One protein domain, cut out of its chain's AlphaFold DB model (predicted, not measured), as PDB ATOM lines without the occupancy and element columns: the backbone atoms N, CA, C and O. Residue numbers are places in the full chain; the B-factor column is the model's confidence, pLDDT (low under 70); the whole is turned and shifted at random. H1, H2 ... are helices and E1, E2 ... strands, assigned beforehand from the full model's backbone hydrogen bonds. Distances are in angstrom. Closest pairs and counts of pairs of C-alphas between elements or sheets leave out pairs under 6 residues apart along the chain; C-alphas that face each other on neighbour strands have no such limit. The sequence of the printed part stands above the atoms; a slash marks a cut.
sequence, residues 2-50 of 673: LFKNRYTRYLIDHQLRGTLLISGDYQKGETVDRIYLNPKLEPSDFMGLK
ATOM      1  N   LEU A   2      14.127  19.894 -58.272       37.75
ATOM      2  CA  LEU A   2      13.823  20.918 -57.241       37.75
ATOM      3  C   LEU A   2      12.764  21.976 -57.641       37.75
ATOM      4  O   LEU A   2      12.245  22.674 -56.776       37.75
ATOM      5  N   PHE A   3      12.375  22.060 -58.921       36.00
ATOM      6  CA  PHE A   3      11.382  23.032 -59.420       36.00
ATOM      7  C   PHE A   3       9.909  22.636 -59.212       36.00
ATOM      8  O   PHE A   3       9.023  23.434 -59.500       36.00
ATOM      9  N   LYS A   4       9.611  21.448 -58.663       47.81
ATOM     10  CA  LYS A   4       8.228  21.085 -58.287       47.81
ATOM     11  C   LYS A   4       7.787  21.684 -56.946       47.81
ATOM     12  O   LYS A   4       6.639  21.500 -56.559       47.81
ATOM     13  N   ASN A   5       8.666  22.407 -56.244       66.44
ATOM     14  CA  ASN A   5       8.429  22.781 -54.858       66.44
ATOM     15  C   ASN A   5       8.393  24.297 -54.620       66.44
ATOM     16  O   ASN A   5       9.373  24.899 -54.179       66.44
ATOM     17  N   ARG A   6       7.246  24.920 -54.926       80.38
ATOM     18  CA  ARG A   6       7.036  26.379 -54.833       80.38
ATOM     19  C   ARG A   6       7.403  26.955 -53.458       80.38
ATOM     20  O   ARG A   6       7.958  28.048 -53.404       80.38
ATOM     21  N   TYR A   7       7.180  26.211 -52.367       83.94
ATOM     22  CA  TYR A   7       7.531  26.694 -51.028       83.94
ATOM     23  C   TYR A   7       9.047  26.809 -50.828       83.94
ATOM     24  O   TYR A   7       9.503  27.803 -50.286       83.94
ATOM     25  N   THR A   8       9.856  25.851 -51.303       84.81
ATOM     26  CA  THR A   8      11.320  25.917 -51.137       84.81
ATOM     27  C   THR A   8      11.886  27.135 -51.853       84.81
ATOM     28  O   THR A   8      12.757  27.815 -51.318       84.81
ATOM     29  N   ARG A   9      11.351  27.450 -53.040       87.06
ATOM     30  CA  ARG A   9      11.719  28.670 -53.757       87.06
ATOM     31  C   ARG A   9      11.372  29.916 -52.948       87.06
ATOM     32  O   ARG A   9      12.241  30.760 -52.783       87.06
ATOM     33  N   TYR A  10      10.158  29.995 -52.407       90.12
ATOM     34  CA  TYR A  10       9.743  31.110 -51.556       90.12
ATOM     35  C   TYR A  10      10.666  31.287 -50.339       90.12
ATOM     36  O   TYR A  10      11.098  32.407 -50.072       90.12
ATOM     37  N   LEU A  11      11.020  30.195 -49.651       90.75
ATOM     38  CA  LEU A  11      11.926  30.224 -48.498       90.75
ATOM     39  C   LEU A  11      13.316  30.756 -48.877       90.75
ATOM     40  O   LEU A  11      13.812  31.661 -48.218       90.75
ATOM     41  N   ILE A  12      13.914  30.262 -49.968       89.94
ATOM     42  CA  ILE A  12      15.205  30.763 -50.484       89.94
ATOM     43  C   ILE A  12      15.097  32.249 -50.837       89.94
ATOM     44  O   ILE A  12      15.962  33.048 -50.487       89.94
ATOM     45  N   ASP A  13      14.017  32.621 -51.520       87.88
ATOM     46  CA  ASP A  13      13.801  33.968 -52.029       87.88
ATOM     47  C   ASP A  13      13.660  35.012 -50.913       87.88
ATOM     48  O   ASP A  13      14.052  36.161 -51.112       87.88
ATOM     49  N   HIS A  14      13.173  34.596 -49.743       89.62
ATOM     50  CA  HIS A  14      12.995  35.436 -48.556       89.62
ATOM     51  C   HIS A  14      13.996  35.114 -47.436       89.62
ATOM     52  O   HIS A  14      13.895  35.669 -46.349       89.62
ATOM     53  N   GLN A  15      14.981  34.244 -47.696       88.81
ATOM     54  CA  GLN A  15      16.010  33.810 -46.740       88.81
ATOM     55  C   GLN A  15      15.463  33.185 -45.446       88.81
ATOM     56  O   GLN A  15      16.066  33.292 -44.379       88.81
ATOM     57  N   LEU A  16      14.317  32.519 -45.541       90.75
ATOM     58  CA  LEU A  16      13.644  31.869 -44.421       90.75
ATOM     59  C   LEU A  16      14.238  30.477 -44.209       90.75
ATOM     60  O   LEU A  16      14.270  29.682 -45.144       90.75
ATOM     61  N   ARG A  17      14.702  30.169 -42.996       90.19
ATOM     62  CA  ARG A  17      15.301  28.863 -42.661       90.19
ATOM     63  C   ARG A  17      14.359  28.055 -41.758       90.19
ATOM     64  O   ARG A  17      13.151  28.088 -41.960       90.19
ATOM     65  N   GLY A  18      14.902  27.308 -40.793       84.75
ATOM     66  CA  GLY A  18      14.109  26.526 -39.835       84.75
ATOM     67  C   GLY A  18      13.291  27.378 -38.855       84.75
ATOM     68  O   GLY A  18      12.286  26.905 -38.336       84.75
ATOM     69  N   THR A  19      13.676  28.639 -38.644       86.69
ATOM     70  CA  THR A  19      12.969  29.621 -37.809       86.69
ATOM     71  C   THR A  19      12.533  30.822 -38.641       86.69
ATOM     72  O   THR A  19      13.260  31.289 -39.522       86.69
ATOM     73  N   LEU A  20      11.338  31.337 -38.352       89.94
ATOM     74  CA  LEU A  20      10.774  32.512 -39.009       89.94
ATOM     75  C   LEU A  20       9.843  33.274 -38.061       89.94
ATOM     76  O   LEU A  20       9.310  32.705 -37.108       89.94
ATOM     77  N   LEU A  21       9.658  34.562 -38.334       91.31
ATOM     78  CA  LEU A  21       8.636  35.394 -37.712       91.31
ATOM     79  C   LEU A  21       7.421  35.446 -38.637       91.31
ATOM     80  O   LEU A  21       7.565  35.613 -39.848       91.31
ATOM     81  N   ILE A  22       6.229  35.303 -38.058       93.06
ATOM     82  CA  ILE A  22       4.952  35.436 -38.763       93.06
ATOM     83  C   ILE A  22       4.237  36.656 -38.199       93.06
ATOM     84  O   ILE A  22       3.980  36.720 -36.997       93.06
ATOM     85  N   SER A  23       3.891  37.604 -39.065       94.12
ATOM     86  CA  SER A  23       3.053  38.752 -38.720       94.12
ATOM     87  C   SER A  23       1.893  38.906 -39.704       94.12
ATOM     88  O   SER A  23       1.952  38.430 -40.841       94.12
ATOM     89  N   GLY A  24       0.821  39.543 -39.240       94.69
ATOM     90  CA  GLY A  24      -0.437  39.699 -39.966       94.69
ATOM     91  C   GLY A  24      -1.624  39.140 -39.190       94.69
ATOM     92  O   GLY A  24      -1.462  38.514 -38.137       94.69
ATOM     93  N   ASP A  25      -2.813  39.373 -39.729       95.62
ATOM     94  CA  ASP A  25      -4.056  38.905 -39.130       95.62
ATOM     95  C   ASP A  25      -4.150  37.377 -39.189       95.62
ATOM     96  O   ASP A  25      -3.726  36.729 -40.156       95.62
ATOM     97  N   TYR A  26      -4.715  36.793 -38.136       95.75
ATOM     98  CA  TYR A  26      -4.964  35.361 -38.061       95.75
ATOM     99  C   TYR A  26      -6.389  35.069 -37.613       95.75
ATOM    100  O   TYR A  26      -7.002  35.821 -36.857       95.75
ATOM    101  N   GLN A  27      -6.882  33.914 -38.041       95.06
ATOM    102  CA  GLN A  27      -8.106  33.310 -37.529       95.06
ATOM    103  C   GLN A  27      -7.772  32.052 -36.723       95.06
ATOM    104  O   GLN A  27      -6.748  31.404 -36.959       95.06
ATOM    105  N   LYS A  28      -8.635  31.694 -35.774       92.81
ATOM    106  CA  LYS A  28      -8.508  30.441 -35.021       92.81
ATOM    107  C   LYS A  28      -8.894  29.261 -35.918       92.81
ATOM    108  O   LYS A  28      -9.908  29.325 -36.608       92.81
ATOM    109  N   GLY A  29      -8.083  28.203 -35.935       85.62
ATOM    110  CA  GLY A  29      -8.394  26.970 -36.659       85.62
ATOM    111  C   GLY A  29      -9.176  25.965 -35.809       85.62
ATOM    112  O   GLY A  29      -9.248  26.090 -34.589       85.62
ATOM    113  N   GLU A  30      -9.734  24.935 -36.455       84.00
ATOM    114  CA  GLU A  30     -10.374  23.798 -35.763       84.00
ATOM    115  C   GLU A  30      -9.348  22.971 -34.967       84.00
ATOM    116  O   GLU A  30      -9.614  22.540 -33.852       84.00
ATOM    117  N   THR A  31      -8.170  22.753 -35.555       81.50
ATOM    118  CA  THR A  31      -7.119  21.838 -35.070       81.50
ATOM    119  C   THR A  31      -5.748  22.510 -34.953       81.50
ATOM    120  O   THR A  31      -4.743  21.841 -34.724       81.50
ATOM    121  N   VAL A  32      -5.687  23.827 -35.165       87.38
ATOM    122  CA  VAL A  32      -4.480  24.654 -35.044       87.38
ATOM    123  C   VAL A  32      -4.844  25.987 -34.402       87.38
ATOM    124  O   VAL A  32      -5.927  26.518 -34.648       87.38
ATOM    125  N   ASP A  33      -3.927  26.564 -33.629       88.06
ATOM    126  CA  ASP A  33      -4.202  27.795 -32.880       88.06
ATOM    127  C   ASP A  33      -4.434  29.008 -33.785       88.06
ATOM    128  O   ASP A  33      -5.286  29.852 -33.503       88.06
ATOM    129  N   ARG A  34      -3.660  29.107 -34.873       92.38
ATOM    130  CA  ARG A  34      -3.645  30.271 -35.765       92.38
ATOM    131  C   ARG A  34      -3.510  29.854 -37.223       92.38
ATOM    132  O   ARG A  34      -2.614  29.093 -37.584       92.38
ATOM    133  N   ILE A  35      -4.370  30.410 -38.066       92.88
ATOM    134  CA  ILE A  35      -4.302  30.323 -39.523       92.88
ATOM    135  C   ILE A  35      -4.089  31.736 -40.047       92.88
ATOM    136  O   ILE A  35      -4.955  32.596 -39.888       92.88
ATOM    137  N   TYR A  36      -2.948  31.957 -40.688       93.75
ATOM    138  CA  TYR A  36      -2.617  33.226 -41.321       93.75
ATOM    139  C   TYR A  36      -2.961  33.175 -42.808       93.75
ATOM    140  O   TYR A  36      -2.569  32.237 -43.507       93.75
ATOM    141  N   LEU A  37      -3.659  34.196 -43.299       92.38
ATOM    142  CA  LEU A  37      -3.918  34.388 -44.724       92.38
ATOM    143  C   LEU A  37      -3.045  35.542 -45.214       92.38
ATOM    144  O   LEU A  37      -3.152  36.651 -44.709       92.38
ATOM    145  N   ASN A  38      -2.169  35.265 -46.182       91.06
ATOM    146  CA  ASN A  38      -1.163  36.213 -46.678       91.06
ATOM    147  C   ASN A  38      -0.278  36.830 -45.568       91.06
ATOM    148  O   ASN A  38      -0.134  38.052 -45.520       91.06
ATOM    149  N   PRO A  39       0.322  36.018 -44.672       94.69
ATOM    150  CA  PRO A  39       1.205  36.555 -43.647       94.69
ATOM    151  C   PRO A  39       2.433  37.223 -44.258       94.69
ATOM    152  O   PRO A  39       2.944  36.803 -45.301       94.69
ATOM    153  N   LYS A  40       2.986  38.181 -43.520       94.06
ATOM    154  CA  LYS A  40       4.365  38.609 -43.719       94.06
ATOM    155  C   LYS A  40       5.281  37.642 -42.969       94.06
ATOM    156  O   LYS A  40       5.133  37.444 -41.761       94.06
ATOM    157  N   LEU A  41       6.208  37.032 -43.706       93.88
ATOM    158  CA  LEU A  41       7.194  36.088 -43.187       93.88
ATOM    159  C   LEU A  41       8.583  36.721 -43.222       93.88
ATOM    160  O   LEU A  41       9.014  37.203 -44.269       93.88
ATOM    161  N   GLU A  42       9.283  36.697 -42.092       93.06
ATOM    162  CA  GLU A  42      10.620  37.284 -41.956       93.06
ATOM    163  C   GLU A  42      11.612  36.270 -41.369       93.06
ATOM    164  O   GLU A  42      11.215  35.419 -40.563       93.06
ATOM    165  N   PRO A  43      12.901  36.323 -41.762       90.19
ATOM    166  CA  PRO A  43      13.934  35.507 -41.139       90.19
ATOM    167  C   PRO A  43      13.998  35.762 -39.637       90.19
ATOM    168  O   PRO A  43      13.746  36.869 -39.166       90.19
ATOM    169  N   SER A  44      14.358  34.729 -38.882       85.81
ATOM    170  CA  SER A  44      14.487  34.838 -37.438       85.81
ATOM    171  C   SER A  44      15.749  34.151 -36.950       85.81
ATOM    172  O   SER A  44      15.935  32.961 -37.206       85.81
ATOM    173  N   ASP A  45      16.552  34.873 -36.170       69.38
ATOM    174  CA  ASP A  45      17.733  34.345 -35.478       69.38
ATOM    175  C   ASP A  45      17.378  33.728 -34.108       69.38
ATOM    176  O   ASP A  45      18.236  33.571 -33.240       69.38
ATOM    177  N   PHE A  46      16.105  33.350 -33.903       67.62
ATOM    178  CA  PHE A  46      15.570  32.694 -32.698       67.62
ATOM    179  C   PHE A  46      16.082  31.245 -32.513       67.62
ATOM    180  O   PHE A  46      15.317  30.302 -32.321       67.62
ATOM    181  N   MET A  47      17.400  31.045 -32.561       60.53
ATOM    182  CA  MET A  47      18.061  29.780 -32.215       60.53
ATOM    183  C   MET A  47      18.231  29.594 -30.695       60.53
ATOM    184  O   MET A  47      18.496  28.487 -30.245       60.53
ATOM    185  N   GLY A  48      18.090  30.661 -29.896       52.78
ATOM    186  CA  GLY A  48      18.402  30.664 -28.458       52.78
ATOM    187  C   GLY A  48      17.276  30.248 -27.502       52.78
ATOM    188  O   GLY A  48      17.517  30.187 -26.299       52.78
ATOM    189  N   LEU A  49      16.057  29.979 -27.986       53.84
ATOM    190  CA  LEU A  49      14.982  29.457 -27.135       53.84
ATOM    191  C   LEU A  49      14.972  27.931 -27.151       53.84
ATOM    192  O   LEU A  49      15.011  27.306 -28.207       53.84
ATOM    193  N   LYS A  50      14.834  27.337 -25.964       58.66
ATOM    194  CA  LYS A  50      14.571  25.908 -25.805       58.66
ATOM    195  C   LYS A  50      13.215  25.597 -26.445       58.66
ATOM    196  O   LYS A  50      12.176  26.013 -25.931       58.66
TER     197      LYS A  50
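Overview. This is residues 2 to 50 of the 673 residues of a protein of Candidatus Schekmanbacteria bacterium RBG_13_48_7 (UniProt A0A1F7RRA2). With little regular structure, this is a loose chain built on one two-stranded hairpin, E1 and E2, whose long loop, residues 24 to 39, reaches out and folds back; the short helix H1 lies away from the loop's tip. Residues 2 to 7 stick out. The printed part has 49 residues, with H1, E1 and E2 in that order, an antiparallel sheet E1 - E2, and the class is mixed, named elements holding only 16 residues. It is loose, with a radius of gyration of the C-alphas of 12.8 A and spans of 32 by 31 by 18 A.

Along the chain. Find C-alpha 6 at (7.036, 26.379, -54.833); from there H1, residues 6 to 13, runs 10.5 A. E1 is residues 20 to 23, 9.9 A. E2, residues 40 to 43, runs 10.4 A to C-alpha 43 at (13.934, 35.507, -41.139).

Arrangement. Look at the antiparallel hairpin E1 and E2, at 154 degrees: N 21 and O 42 are within hydrogen-bond range at 2.9 A. Residues 26 to 27 pair antiparallel with 35 to 36. H1 and E2 are apart. In H1 every O i to N i+4 pair is within hydrogen-bond range.

Size, cuts and confidence. The C-alphas farthest apart, of Phe 3 and Lys 50, are 33.9 A apart. The printed part has no cut. The link E1 to E2 is long. Find pLDDT under 70 at residues 2 to 5 and 45 to 50.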